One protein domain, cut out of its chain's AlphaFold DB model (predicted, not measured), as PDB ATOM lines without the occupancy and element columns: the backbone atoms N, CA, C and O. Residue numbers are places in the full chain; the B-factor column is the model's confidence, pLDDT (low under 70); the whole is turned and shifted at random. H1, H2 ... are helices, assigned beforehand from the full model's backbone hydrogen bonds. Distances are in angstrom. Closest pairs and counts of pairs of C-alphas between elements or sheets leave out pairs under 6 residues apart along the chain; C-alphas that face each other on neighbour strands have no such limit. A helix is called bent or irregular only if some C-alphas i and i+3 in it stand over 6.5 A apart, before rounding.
ATOM      1  N   SER A  94     -26.504  -7.610  47.226       76.50
ATOM      2  CA  SER A  94     -25.436  -7.800  48.212       76.50
ATOM      3  C   SER A  94     -24.083  -7.358  47.643       76.50
ATOM      4  O   SER A  94     -23.684  -7.788  46.555       76.50
ATOM      5  N   ARG A  95     -23.335  -6.552  48.415       74.94
ATOM      6  CA  ARG A  95     -21.990  -6.060  48.049       74.94
ATOM      7  C   ARG A  95     -21.042  -7.189  47.624       74.94
ATOM      8  O   ARG A  95     -20.190  -6.981  46.762       74.94
ATOM      9  N   LYS A  96     -21.197  -8.394  48.194       75.50
ATOM     10  CA  LYS A  96     -20.405  -9.579  47.820       75.50
ATOM     11  C   LYS A  96     -20.694 -10.042  46.389       75.50
ATOM     12  O   LYS A  96     -19.749 -10.252  45.633       75.50
ATOM     13  N   THR A  97     -21.965 -10.170  46.011       77.19
ATOM     14  CA  THR A  97     -22.360 -10.688  44.692       77.19
ATOM     15  C   THR A  97     -22.052  -9.691  43.578       77.19
ATOM     16  O   THR A  97     -21.541 -10.086  42.532       77.19
ATOM     17  N   CYS A  98     -22.262  -8.391  43.825       77.75
ATOM     18  CA  CYS A  98     -21.900  -7.336  42.873       77.75
ATOM     19  C   CYS A  98     -20.391  -7.357  42.564       77.75
ATOM     20  O   CYS A  98     -19.986  -7.424  41.403       77.75
ATOM     21  N   LYS A  99     -19.547  -7.429  43.604       79.19
ATOM     22  CA  LYS A  99     -18.091  -7.514  43.435       79.19
ATOM     23  C   LYS A  99     -17.667  -8.753  42.635       79.19
ATOM     24  O   LYS A  99     -16.791  -8.653  41.785       79.19
ATOM     25  N   GLN A 100     -18.295  -9.906  42.869       79.75
ATOM     26  CA  GLN A 100     -17.996 -11.130  42.116       79.75
ATOM     27  C   GLN A 100     -18.358 -11.017  40.631       79.75
ATOM     28  O   GLN A 100     -17.572 -11.445  39.791       79.75
ATOM     29  N   GLN A 101     -19.512 -10.433  40.301       82.38
ATOM     30  CA  GLN A 101     -19.926 -10.254  38.909       82.38
ATOM     31  C   GLN A 101     -19.030  -9.261  38.154       82.38
ATOM     32  O   GLN A 101     -18.688  -9.524  37.004       82.38
ATOM     33  N   ILE A 102     -18.604  -8.163  38.791       80.62
ATOM     34  CA  ILE A 102     -17.659  -7.204  38.188       80.62
ATOM     35  C   ILE A 102     -16.328  -7.885  37.872       80.62
ATOM     36  O   ILE A 102     -15.799  -7.740  36.774       80.62
ATOM     37  N   GLU A 103     -15.791  -8.648  38.820       82.75
ATOM     38  CA  GLU A 103     -14.524  -9.346  38.622       82.75
ATOM     39  C   GLU A 103     -14.624 -10.442  37.549       82.75
ATOM     40  O   GLU A 103     -13.718 -10.584  36.731       82.75
ATOM     41  N   LEU A 104     -15.739 -11.184  37.506       82.25
ATOM     42  CA  LEU A 104     -16.015 -12.168  36.455       82.25
ATOM     43  C   LEU A 104     -16.079 -11.505  35.076       82.25
ATOM     44  O   LEU A 104     -15.492 -12.004  34.121       82.25
ATOM     45  N   LEU A 105     -16.752 -10.359  34.978       82.88
ATOM     46  CA  LEU A 105     -16.846  -9.606  33.737       82.88
ATOM     47  C   LEU A 105     -15.490  -9.046  33.303       82.88
ATOM     48  O   LEU A 105     -15.147  -9.116  32.129       82.88
ATOM     49  N   ARG A 106     -14.695  -8.529  34.244       80.69
ATOM     50  CA  ARG A 106     -13.332  -8.065  33.967       80.69
ATOM     51  C   ARG A 106     -12.452  -9.205  33.462       80.69
ATOM     52  O   ARG A 106     -11.729  -9.015  32.492       80.69
ATOM     53  N   ALA A 107     -12.543 -10.381  34.081       81.94
ATOM     54  CA  ALA A 107     -11.832 -11.572  33.628       81.94
ATOM     55  C   ALA A 107     -12.270 -11.991  32.220       81.94
ATOM     56  O   ALA A 107     -11.416 -12.256  31.383       81.94
ATOM     57  N   LEU A 108     -13.578 -11.969  31.937       81.56
ATOM     58  CA  LEU A 108     -14.121 -12.270  30.614       81.56
ATOM     59  C   LEU A 108     -13.625 -11.279  29.548       81.56
ATOM     60  O   LEU A 108     -13.289 -11.695  28.449       81.56
ATOM     61  N   ILE A 109     -13.532  -9.981  29.868       82.69
ATOM     62  CA  ILE A 109     -12.965  -8.967  28.961       82.69
ATOM     63  C   ILE A 109     -11.482  -9.243  28.693       82.69
ATOM     64  O   ILE A 109     -11.044  -9.201  27.550       82.69
ATOM     65  N   VAL A 110     -10.694  -9.517  29.734       80.56
ATOM     66  CA  VAL A 110      -9.263  -9.811  29.566       80.56
ATOM     67  C   VAL A 110      -9.076 -11.070  28.720       80.56
ATOM     68  O   VAL A 110      -8.263 -11.070  27.797       80.56
ATOM     69  N   GLN A 111      -9.874 -12.105  28.985       78.25
ATOM     70  CA  GLN A 111      -9.837 -13.351  28.236       78.25
ATOM     71  C   GLN A 111     -10.193 -13.154  26.765       78.25
ATOM     72  O   GLN A 111      -9.604 -13.826  25.942       78.25
ATOM     73  N   THR A 112     -11.114 -12.260  26.399       80.31
ATOM     74  CA  THR A 112     -11.434 -12.041  24.978       80.31
ATOM     75  C   THR A 112     -10.432 -11.136  24.275       80.31
ATOM     76  O   THR A 112     -10.187 -11.307  23.086       80.31
ATOM     77  N   VAL A 113      -9.816 -10.197  24.992       81.06
ATOM     78  CA  VAL A 113      -8.823  -9.278  24.423       81.06
ATOM     79  C   VAL A 113      -7.517  -9.994  24.066       81.06
ATOM     80  O   VAL A 113      -6.962  -9.745  22.999       81.06
ATOM     81  N   ILE A 114      -7.041 -10.914  24.907       81.12
ATOM     82  CA  ILE A 114      -5.811 -11.689  24.658       81.12
ATOM     83  C   ILE A 114      -5.822 -12.427  23.291       81.12
ATOM     84  O   ILE A 114      -4.911 -12.173  22.506       81.12
ATOM     85  N   PRO A 115      -6.822 -13.266  22.939       74.00
ATOM     86  CA  PRO A 115      -6.958 -13.908  21.628       74.00
ATOM     87  C   PRO A 115      -6.927 -12.933  20.462       74.00
ATOM     88  O   PRO A 115      -6.379 -13.234  19.404       74.00
ATOM     89  N   ILE A 116      -7.552 -11.766  20.631       81.06
ATOM     90  CA  ILE A 116      -7.642 -10.774  19.562       81.06
ATOM     91  C   ILE A 116      -6.235 -10.272  19.218       81.06
ATOM     92  O   ILE A 116      -5.873 -10.173  18.051       81.06
ATOM     93  N   PHE A 117      -5.402 -10.013  20.222       79.62
ATOM     94  CA  PHE A 117      -4.034  -9.563  19.974       79.62
ATOM     95  C   PHE A 117      -3.084 -10.702  19.592       79.62
ATOM     96  O   PHE A 117      -2.236 -10.510  18.727       79.62
ATOM     97  N   VAL A 118      -3.226 -11.876  20.209       79.50
ATOM     98  CA  VAL A 118      -2.307 -13.004  20.004       79.50
ATOM     99  C   VAL A 118      -2.600 -13.757  18.711       79.50
ATOM    100  O   VAL A 118      -1.659 -14.210  18.080       79.50
ATOM    101  N   SER A 119      -3.861 -13.883  18.289       78.69
ATOM    102  CA  SER A 119      -4.242 -14.681  17.112       78.69
ATOM    103  C   SER A 119      -4.850 -13.845  15.998       78.69
ATOM    104  O   SER A 119      -4.429 -13.955  14.852       78.69
ATOM    105  N   PHE A 120      -5.820 -12.982  16.310       80.19
ATOM    106  CA  PHE A 120      -6.510 -12.227  15.262       80.19
ATOM    107  C   PHE A 120      -5.581 -11.210  14.585       80.19
ATOM    108  O   PHE A 120      -5.651 -11.045  13.373       80.19
ATOM    109  N   LEU A 121      -4.667 -10.582  15.330       82.50
ATOM    110  CA  LEU A 121      -3.718  -9.610  14.781       82.50
ATOM    111  C   LEU A 121      -2.695 -10.263  13.821       82.50
ATOM    112  O   LEU A 121      -2.599  -9.788  12.689       82.50
ATOM    113  N   PRO A 122      -2.011 -11.377  14.169       80.62
ATOM    114  CA  PRO A 122      -1.185 -12.108  13.204       80.62
ATOM    115  C   PRO A 122      -1.961 -12.603  11.982       80.62
ATOM    116  O   PRO A 122      -1.485 -12.424  10.864       80.62
ATOM    117  N   CYS A 123      -3.172 -13.144  12.162       79.62
ATOM    118  CA  CYS A 123      -4.012 -13.566  11.039       79.62
ATOM    119  C   CYS A 123      -4.378 -12.391  10.119       79.62
ATOM    120  O   CYS A 123      -4.301 -12.515   8.901       79.62
ATOM    121  N   LEU A 124      -4.745 -11.229  10.674       82.25
ATOM    122  CA  LEU A 124      -5.023 -10.031   9.877       82.25
ATOM    123  C   LEU A 124      -3.804  -9.603   9.063       82.25
ATOM    124  O   LEU A 124      -3.950  -9.273   7.890       82.25
ATOM    125  N   ILE A 125      -2.613  -9.624   9.666       82.56
ATOM    126  CA  ILE A 125      -1.379  -9.297   8.952       82.56
ATOM    127  C   ILE A 125      -1.174 -10.276   7.793       82.56
ATOM    128  O   ILE A 125      -0.948  -9.811   6.684       82.56
ATOM    129  N   CYS A 126      -1.336 -11.585   8.010       80.62
ATOM    130  CA  CYS A 126      -1.183 -12.603   6.961       80.62
ATOM    131  C   CYS A 126      -2.184 -12.437   5.811       80.62
ATOM    132  O   CYS A 126      -1.826 -12.623   4.652       80.62
ATOM    133  N   TYR A 127      -3.435 -12.069   6.111       76.06
ATOM    134  CA  TYR A 127      -4.458 -11.862   5.082       76.06
ATOM    135  C   TYR A 127      -4.255 -10.568   4.293       76.06
ATOM    136  O   TYR A 127      -4.447 -10.554   3.079       76.06
ATOM    137  N   TYR A 128      -3.878  -9.475   4.959       81.19
ATOM    138  CA  TYR A 128      -3.728  -8.176   4.302       81.19
ATOM    139  C   TYR A 128      -2.348  -7.966   3.675       81.19
ATOM    140  O   TYR A 128      -2.244  -7.196   2.724       81.19
ATOM    141  N   SER A 129      -1.293  -8.641   4.138       81.12
ATOM    142  CA  SER A 129       0.045  -8.503   3.555       81.12
ATOM    143  C   SER A 129       0.100  -8.780   2.046       81.12
ATOM    144  O   SER A 129       0.598  -7.905   1.331       81.12
ATOM    145  N   PRO A 130      -0.460  -9.886   1.505       75.00
ATOM    146  CA  PRO A 130      -0.474 -10.102   0.059       75.00
ATOM    147  C   PRO A 130      -1.353  -9.083  -0.681       75.00
ATOM    148  O   PRO A 130      -1.054  -8.743  -1.821       75.00
ATOM    149  N   ALA A 131      -2.388  -8.529  -0.038       77.75
ATOM    150  CA  ALA A 131      -3.235  -7.492  -0.630       77.75
ATOM    151  C   ALA A 131      -2.496  -6.152  -0.831       77.75
ATOM    152  O   ALA A 131      -2.808  -5.411  -1.760       77.75
ATOM    153  N   PHE A 132      -1.489  -5.855  -0.001       79.69
ATOM    154  CA  PHE A 132      -0.622  -4.676  -0.131       79.69
ATOM    155  C   PHE A 132       0.689  -4.952  -0.889       79.69
ATOM    156  O   PHE A 132       1.564  -4.090  -0.900       79.69
ATOM    157  N   ASN A 133       0.836  -6.125  -1.522       75.50
ATOM    158  CA  ASN A 133       2.088  -6.567  -2.159       75.50
ATOM    159  C   ASN A 133       3.298  -6.555  -1.200       75.50
ATOM    160  O   ASN A 133       4.440  -6.368  -1.616       75.50
ATOM    161  N   LEU A 134       3.053  -6.746   0.101       74.25
ATOM    162  CA  LEU A 134       4.115  -6.880   1.089       74.25
ATOM    163  C   LEU A 134       4.600  -8.324   1.089       74.25
ATOM    164  O   LEU A 134       3.922  -9.219   1.599       74.25
ATOM    165  N   ASP A 135       5.793  -8.533   0.542       68.75
ATOM    166  CA  ASP A 135       6.440  -9.839   0.531       68.75
ATOM    167  C   ASP A 135       7.068 -10.128   1.905       68.75
ATOM    168  O   ASP A 135       8.269  -9.990   2.137       68.75
ATOM    169  N   LEU A 136       6.214 -10.469   2.875       66.62
ATOM    170  CA  LEU A 136       6.631 -10.864   4.228       66.62
ATOM    171  C   LEU A 136       7.267 -12.266   4.257       66.62
ATOM    172  O   LEU A 136       7.736 -12.718   5.307       66.62
ATOM    173  N   GLY A 137       7.291 -12.953   3.111       69.56
ATOM    174  CA  GLY A 137       7.813 -14.298   2.955       69.56
ATOM    175  C   GLY A 137       7.091 -15.335   3.819       69.56
ATOM    176  O   GLY A 137       6.070 -15.096   4.458       69.56
ATOM    177  N   ARG A 138       7.657 -16.540   3.871       70.44
ATOM    178  CA  ARG A 138       7.110 -17.660   4.654       70.44
ATOM    179  C   ARG A 138       7.201 -17.561   6.185       70.44
ATOM    180  O   ARG A 138       6.385 -18.231   6.819       70.44
ATOM    181  N   PRO A 139       8.118 -16.788   6.810       76.94
ATOM    182  CA  PRO A 139       8.168 -16.651   8.267       76.94
ATOM    183  C   PRO A 139       6.826 -16.258   8.888       76.94
ATOM    184  O   PRO A 139       6.491 -16.753   9.962       76.94
ATOM    185  N   ILE A 140       6.028 -15.439   8.195       79.69
ATOM    186  CA  ILE A 140       4.728 -14.991   8.698       79.69
ATOM    187  C   ILE A 140       3.726 -16.148   8.860       79.69
ATOM    188  O   ILE A 140       3.017 -16.201   9.862       79.69
ATOM    189  N   ASN A 141       3.755 -17.138   7.959       78.38
ATOM    190  CA  ASN A 141       2.903 -18.328   8.048       78.38
ATOM    191  C   ASN A 141       3.261 -19.184   9.273       78.38
ATOM    192  O   ASN A 141       2.381 -19.702   9.956       78.38
ATOM    193  N   TYR A 142       4.554 -19.308   9.600       80.69
ATOM    194  CA  TYR A 142       4.973 -20.010  10.820       80.69
ATOM    195  C   TYR A 142       4.528 -19.266  12.077       80.69
ATOM    196  O   TYR A 142       4.070 -19.898  13.026       80.69
ATOM    197  N   VAL A 143       4.624 -17.932  12.081       82.62
ATOM    198  CA  VAL A 143       4.141 -17.099  13.191       82.62
ATOM    199  C   VAL A 143       2.642 -17.291  13.397       82.62
ATOM    200  O   VAL A 143       2.223 -17.455  14.538       82.62
ATOM    201  N   GLU A 144       1.847 -17.339  12.326       81.88
ATOM    202  CA  GLU A 144       0.409 -17.609  12.411       81.88
ATOM    203  C   GLU A 144       0.123 -18.974  13.051       81.88
ATOM    204  O   GLU A 144      -0.627 -19.060  14.024       81.88
ATOM    205  N   VAL A 145       0.758 -20.042  12.560       82.94
ATOM    206  CA  VAL A 145       0.549 -21.403  13.082       82.94
ATOM    207  C   VAL A 145       0.974 -21.507  14.550       82.94
ATOM    208  O   VAL A 145       0.253 -22.087  15.366       82.94
ATOM    209  N   ILE A 146       2.110 -20.907  14.914       85.56
ATOM    210  CA  ILE A 146       2.589 -20.865  16.301       85.56
ATOM    211  C   ILE A 146       1.622 -20.062  17.176       85.56
ATOM    212  O   ILE A 146       1.300 -20.498  18.278       85.56
ATOM    213  N   ALA A 147       1.127 -18.921  16.696       84.56
ATOM    214  CA  ALA A 147       0.180 -18.079  17.417       84.56
ATOM    215  C   ALA A 147      -1.164 -18.784  17.653       84.56
ATOM    216  O   ALA A 147      -1.711 -18.712  18.755       84.56
ATOM    217  N   LEU A 148      -1.678 -19.506  16.653       82.12
ATOM    218  CA  LEU A 148      -2.886 -20.325  16.771       82.12
ATOM    219  C   LEU A 148      -2.692 -21.477  17.767       82.12
ATOM    220  O   LEU A 148      -3.555 -21.712  18.615       82.12
ATOM    221  N   GLY A 149      -1.544 -22.159  17.717       85.56
ATOM    222  CA  GLY A 149      -1.205 -23.221  18.666       85.56
ATOM    223  C   GLY A 149      -1.043 -22.704  20.098       85.56
ATOM    224  O   GLY A 149      -1.613 -23.259  21.037       85.56
ATOM    225  N   ALA A 150      -0.318 -21.597  20.272       84.69
ATOM    226  CA  ALA A 150      -0.130 -20.950  21.565       84.69
ATOM    227  C   ALA A 150      -1.458 -20.451  22.142       84.69
ATOM    228  O   ALA A 150      -1.679 -20.556  23.345       84.69
ATOM    229  N   PHE A 151      -2.371 -19.960  21.302       83.00
ATOM    230  CA  PHE A 151      -3.685 -19.502  21.736       83.00
ATOM    231  C   PHE A 151      -4.523 -20.604  22.392       83.00
ATOM    232  O   PHE A 151      -5.084 -20.372  23.464       83.00
ATOM    233  N   ALA A 152      -4.542 -21.812  21.816       83.75
ATOM    234  CA  ALA A 152      -5.265 -22.951  22.386       83.75
ATOM    235  C   ALA A 152      -4.810 -23.292  23.820       83.75
ATOM    236  O   ALA A 152      -5.599 -23.783  24.626       83.75
ATOM    237  N   PHE A 153      -3.550 -22.997  24.154       83.31
ATOM    238  CA  PHE A 153      -3.007 -23.149  25.502       83.31
ATOM    239  C   PHE A 153      -3.208 -21.900  26.376       83.31
ATOM    240  O   PHE A 153      -3.568 -21.999  27.551       83.31
ATOM    241  N   CYS A 154      -2.985 -20.710  25.821       82.12
ATOM    242  CA  CYS A 154      -3.063 -19.448  26.548       82.12
ATOM    243  C   CYS A 154      -4.488 -19.111  26.997       82.12
ATOM    244  O   CYS A 154      -4.641 -18.542  28.074       82.12
ATOM    245  N   ASP A 155      -5.519 -19.469  26.226       80.81
ATOM    246  CA  ASP A 155      -6.919 -19.208  26.583       80.81
ATOM    247  C   ASP A 155      -7.319 -19.847  27.931       80.81
ATOM    248  O   ASP A 155      -7.661 -19.107  28.861       80.81
ATOM    249  N   PRO A 156      -7.183 -21.174  28.142       81.44
ATOM    250  CA  PRO A 156      -7.524 -21.785  29.425       81.44
ATOM    251  C   PRO A 156      -6.638 -21.292  30.578       81.44
ATOM    252  O   PRO A 156      -7.126 -21.108  31.697       81.44
ATOM    253  N   VAL A 157      -5.353 -21.019  30.330       81.69
ATOM    254  CA  VAL A 157      -4.442 -20.471  31.350       81.69
ATOM    255  C   VAL A 157      -4.864 -19.058  31.765       81.69
ATOM    256  O   VAL A 157      -4.933 -18.756  32.961       81.69
ATOM    257  N   ALA A 158      -5.214 -18.204  30.802       80.62
ATOM    258  CA  ALA A 158      -5.701 -16.856  31.055       80.62
ATOM    259  C   ALA A 158      -7.008 -16.874  31.856       80.62
ATOM    260  O   ALA A 158      -7.132 -16.094  32.800       80.62
ATOM    261  N   ILE A 159      -7.940 -17.793  31.571       81.12
ATOM    262  CA  ILE A 159      -9.169 -17.976  32.364       81.12
ATOM    263  C   ILE A 159      -8.836 -18.281  33.821       81.12
ATOM    264  O   ILE A 159      -9.338 -17.614  34.726       81.12
ATOM    265  N   VAL A 160      -7.989 -19.283  34.067       80.94
ATOM    266  CA  VAL A 160      -7.663 -19.741  35.426       80.94
ATOM    267  C   VAL A 160      -6.981 -18.636  36.235       80.94
ATOM    268  O   VAL A 160      -7.279 -18.462  37.421       80.94
ATOM    269  N   ILE A 161      -6.103 -17.857  35.596       76.81
ATOM    270  CA  ILE A 161      -5.391 -16.744  36.232       76.81
ATOM    271  C   ILE A 161      -6.287 -15.513  36.395       76.81
ATOM    272  O   ILE A 161      -6.155 -14.811  37.394       76.81
ATOM    273  N   CYS A 162      -7.193 -15.223  35.462       71.62
ATOM    274  CA  CYS A 162      -8.017 -14.015  35.518       71.62
ATOM    275  C   CYS A 162      -9.261 -14.191  36.391       71.62
ATOM    276  O   CYS A 162      -9.672 -13.232  37.043       71.62
ATOM    277  N   LEU A 163      -9.847 -15.393  36.465       77.56
ATOM    278  CA  LEU A 163     -11.028 -15.624  37.291       77.56
ATOM    279  C   LEU A 163     -10.640 -15.638  38.779       77.56
ATOM    280  O   LEU A 163      -9.951 -16.558  39.233       77.56
ATOM    281  N   PRO A 164     -11.149 -14.712  39.608       68.06
ATOM    282  CA  PRO A 164     -10.794 -14.665  41.028       68.06
ATOM    283  C   PRO A 164     -11.206 -15.933  41.776       68.06
ATOM    284  O   PRO A 164     -10.564 -16.328  42.749       68.06
ATOM    285  N   VAL A 165     -12.286 -16.576  41.323       69.88
ATOM    286  CA  VAL A 165     -12.790 -17.834  41.884       69.88
ATOM    287  C   VAL A 165     -11.779 -18.961  41.672       69.88
ATOM    288  O   VAL A 165     -11.500 -19.705  42.615       69.88
ATOM    289  N   PHE A 166     -11.187 -19.049  40.477       72.00
ATOM    290  CA  PHE A 166     -10.147 -20.032  40.183       72.00
ATOM    291  C   PHE A 166      -8.847 -19.693  40.902       72.00
ATOM    292  O   PHE A 166      -8.337 -20.555  41.612       72.00
ATOM    293  N   ARG A 167      -8.382 -18.435  40.866       76.62
ATOM    294  CA  ARG A 167      -7.195 -18.002  41.629       76.62
ATOM    295  C   ARG A 167      -7.285 -18.375  43.105       76.62
ATOM    296  O   ARG A 167      -6.336 -18.911  43.668       76.62
ATOM    297  N   LYS A 168      -8.434 -18.112  43.738       76.56
ATOM    298  CA  LYS A 168      -8.635 -18.411  45.159       76.56
ATOM    299  C   LYS A 168      -8.610 -19.915  45.421       76.56
ATOM    300  O   LYS A 168      -7.991 -20.332  46.394       76.56
ATOM    301  N   ARG A 169      -9.238 -20.728  44.563       78.56
ATOM    302  CA  ARG A 169      -9.170 -22.193  44.683       78.56
ATOM    303  C   ARG A 169      -7.754 -22.722  44.474       78.56
ATOM    304  O   ARG A 169      -7.317 -23.516  45.293       78.56
ATOM    305  N   VAL A 170      -7.038 -22.258  43.451       79.94
ATOM    306  CA  VAL A 170      -5.658 -22.684  43.161       79.94
ATOM    307  C   VAL A 170      -4.728 -22.323  44.322       79.94
ATOM    308  O   VAL A 170      -4.026 -23.192  44.825       79.94
ATOM    309  N   MET A 171      -4.796 -21.092  44.839       77.38
ATOM    310  CA  MET A 171      -4.008 -20.686  46.011       77.38
ATOM    311  C   MET A 171      -4.391 -21.457  47.283       77.38
ATOM    312  O   MET A 171      -3.524 -21.778  48.094       77.38
ATOM    313  N   CYS A 172      -5.680 -21.746  47.501       76.94
ATOM    314  CA  CYS A 172      -6.120 -22.568  48.633       76.94
ATOM    315  C   CYS A 172      -5.612 -24.009  48.520       76.94
ATOM    316  O   CYS A 172      -5.122 -24.546  49.512       76.94
ATOM    317  N   TRP A 173      -5.686 -24.597  47.328       74.81
ATOM    318  CA  TRP A 173      -5.180 -25.935  47.042       74.81
ATOM    319  C   TRP A 173      -3.662 -26.009  47.235       74.81
ATOM    320  O   TRP A 173      -3.159 -26.919  47.885       74.81
ATOM    321  N   GLU A 174      -2.927 -24.992  46.787       78.25
ATOM    322  CA  GLU A 174      -1.479 -24.908  46.978       78.25
ATOM    323  C   GLU A 174      -1.091 -24.774  48.462       78.25
ATOM    324  O   GLU A 174      -0.137 -25.408  48.916       78.25
ATOM    325  N   LYS A 175      -1.860 -24.006  49.250       79.56
ATOM    326  CA  LYS A 175      -1.682 -23.906  50.710       79.56
ATOM    327  C   LYS A 175      -2.012 -25.208  51.442       79.56
ATOM    328  O   LYS A 175      -1.348 -25.515  52.430       79.56
ATOM    329  N   GLN A 176      -3.038 -25.943  51.011       78.06
ATOM    330  CA  GLN A 176      -3.352 -27.270  51.555       78.06
ATOM    331  C   GLN A 176      -2.223 -28.254  51.242       78.06
ATOM    332  O   GLN A 176      -1.633 -28.796  52.168       78.06
ATOM    333  N   ARG A 177      -1.800 -28.337  49.976       83.75
ATOM    334  CA  ARG A 177      -0.680 -29.182  49.543       83.75
ATOM    335  C   ARG A 177       0.610 -28.897  50.318       83.75
ATOM    336  O   ARG A 177       1.289 -29.828  50.730       83.75
ATOM    337  N   LYS A 178       0.954 -27.621  50.543       83.00
ATOM    338  CA  LYS A 178       2.131 -27.254  51.355       83.00
ATOM    339  C   LYS A 178       2.004 -27.722  52.808       83.00
ATOM    340  O   LYS A 178       2.995 -28.186  53.356       83.00
ATOM    341  N   ARG A 179       0.815 -27.628  53.416       83.75
ATOM    342  CA  ARG A 179       0.575 -28.124  54.783       83.75
ATOM    343  C   ARG A 179       0.717 -29.640  54.887       83.75
ATOM    344  O   ARG A 179       1.398 -30.087  55.797       83.75
ATOM    345  N   ASP A 180       0.159 -30.388  53.940       84.44
ATOM    346  CA  ASP A 180       0.216 -31.857  53.945       84.44
ATOM    347  C   ASP A 180       1.646 -32.386  53.729       84.44
ATOM    348  O   ASP A 180       2.032 -33.426  54.260       84.44
ATOM    349  N   VAL A 181       2.463 -31.669  52.949       86.25
ATOM    350  CA  VAL A 181       3.889 -31.990  52.782       86.25
ATOM    351  C   VAL A 181       4.671 -31.682  54.062       86.25
ATOM    352  O   VAL A 181       5.487 -32.494  54.487       86.25
ATOM    353  N   LEU A 182       4.409 -30.537  54.699       88.31
ATOM    354  CA  LEU A 182       5.060 -30.143  55.953       88.31
ATOM    355  C   LEU A 182       4.722 -31.083  57.117       88.31
ATOM    356  O   LEU A 182       5.618 -31.407  57.891       88.31
ATOM    357  N   SER A 183       3.474 -31.552  57.229       82.88
ATOM    358  CA  SER A 183       3.092 -32.521  58.264       82.88
ATOM    359  C   SER A 183       3.803 -33.861  58.077       82.88
ATOM    360  O   SER A 183       4.351 -34.390  59.037       82.88
ATOM    361  N   LYS A 184       3.906 -34.360  56.835       84.94
ATOM    362  CA  LYS A 184       4.647 -35.595  56.525       84.94
ATOM    363  C   LYS A 184       6.143 -35.493  56.834       84.94
ATOM    364  O   LYS A 184       6.731 -36.446  57.336       84.94
ATOM    365  N   ILE A 185       6.771 -34.349  56.549       85.44
ATOM    366  CA  ILE A 185       8.190 -34.128  56.881       85.44
ATOM    367  C   ILE A 185       8.379 -34.116  58.404       85.44
ATOM    368  O   ILE A 185       9.283 -34.777  58.908       85.44
ATOM    369  N   ALA A 186       7.503 -33.429  59.141       81.75
ATOM    370  CA  ALA A 186       7.559 -33.386  60.601       81.75
ATOM    371  C   ALA A 186       7.418 -34.780  61.242       81.75
ATOM    372  O   ALA A 186       8.162 -35.097  62.163       81.75
ATOM    373  N   GLU A 187       6.534 -35.630  60.712       82.19
ATOM    374  CA  GLU A 187       6.375 -37.025  61.153       82.19
ATOM    375  C   GLU A 187       7.621 -37.879  60.868       82.19
ATOM    376  O   GLU A 187       7.999 -38.699  61.694       82.19
ATOM    377  N   THR A 188       8.303 -37.646  59.740       78.00
ATOM    378  CA  THR A 188       9.500 -38.417  59.344       78.00
ATOM    379  C   THR A 188      10.757 -37.997  60.114       78.00
ATOM    380  O   THR A 188      11.694 -38.775  60.237       78.00
ATOM    381  N   THR A 189      10.805 -36.765  60.634       71.06
ATOM    382  CA  THR A 189      11.969 -36.261  61.395       71.06
ATOM    383  C   THR A 189      11.865 -36.578  62.894       71.06
ATOM    384  O   THR A 189      12.816 -36.347  63.636       71.06
ATOM    385  N   ALA A 190      10.704 -37.061  63.351       64.75
ATOM    386  CA  ALA A 190      10.431 -37.412  64.746       64.75
ATOM    387  C   ALA A 190      10.677 -38.902  65.073       64.75
ATOM    388  O   ALA A 190      10.550 -39.292  66.234       64.75
ATOM    389  N   THR A 191      11.026 -39.713  64.068       49.66
ATOM    390  CA  THR A 191      11.480 -41.116  64.171       49.66
ATOM    391  C   THR A 191      12.977 -41.215  63.956       49.66
ATOM    392  O   THR A 191      13.623 -41.966  64.716       49.66
TER     393      THR A 191
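What this domain is: This is residues 94 to 191 of the 191 residues of an uncharacterized protein of Caenorhabditis tropicalis (UniProt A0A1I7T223). Picture a long helical hairpin, H1 and H2 side by side, with a third helix, H3, turning off at a corner where H2 ends and sticking out as an arm from residue 171 onward. The three helices lie nearly in one flat layer, and residues 94 to 99, at the other free end, stick out too. The printed part has 98 residues with three named helices in the order H1, H2, H3 and no named strand, an all-helix class. The whole is extended, with a radius of gyration of the C-alphas of 21.9 A, and it is flat, spanning 74 by 46 by 12 A.

How they stand to each other: Start with H1, residues 95 to 131, and H2, residues 139 to 162. They form a helical hairpin and touch, running opposite ways at a shallow tilt of 2 degrees. Look for their closest C-alphas at Ala 107 and Cys 162, 4.9 A apart. H1 has a kink of 32 degrees near residue 122, and H2 one of 41 degrees near residue 153. Go on to H3, residues 164 to 189. H2 and H3 touch only at the corner, and only just, with 3 pairs of C-alphas within 8 A; the closest are those of Val 160 and Phe 166, 5.4 A apart. Their lines are about perpendicular, at 75 degrees. H1 and H3 are close but not clearly touching, with the C-alphas of Glu 103 and Pro 164 closest at 6.9 A. Every O i to N i+4 pair is within hydrogen-bond range in H3, against 27 of 33 in H1 and 18 of 20 in H2.

Where its parts are: Find C-alpha 95 at (-21.990, -6.060, 48.049); from there H1 runs 52.2 A to C-alpha 131. It is irregular, but only just: C-alphas 127 and 130 are 6.6 A apart. H2 begins at C-alpha 139, at (8.168, -16.651, 8.267), and covers 31.8 A; H3 covers 37.4 A and ends at C-alpha 189, at (11.969, -36.261, 61.395).

The domain as a whole: The two C-alphas farthest apart are those of Asn 133 and Thr 191, at 75.4 A. The printed part has no cut; the link from H1 to H2 is short and that from H2 to H3 tight. Confidence is under 70 at residues 135 to 137, 164 to 165 and 190 to 191.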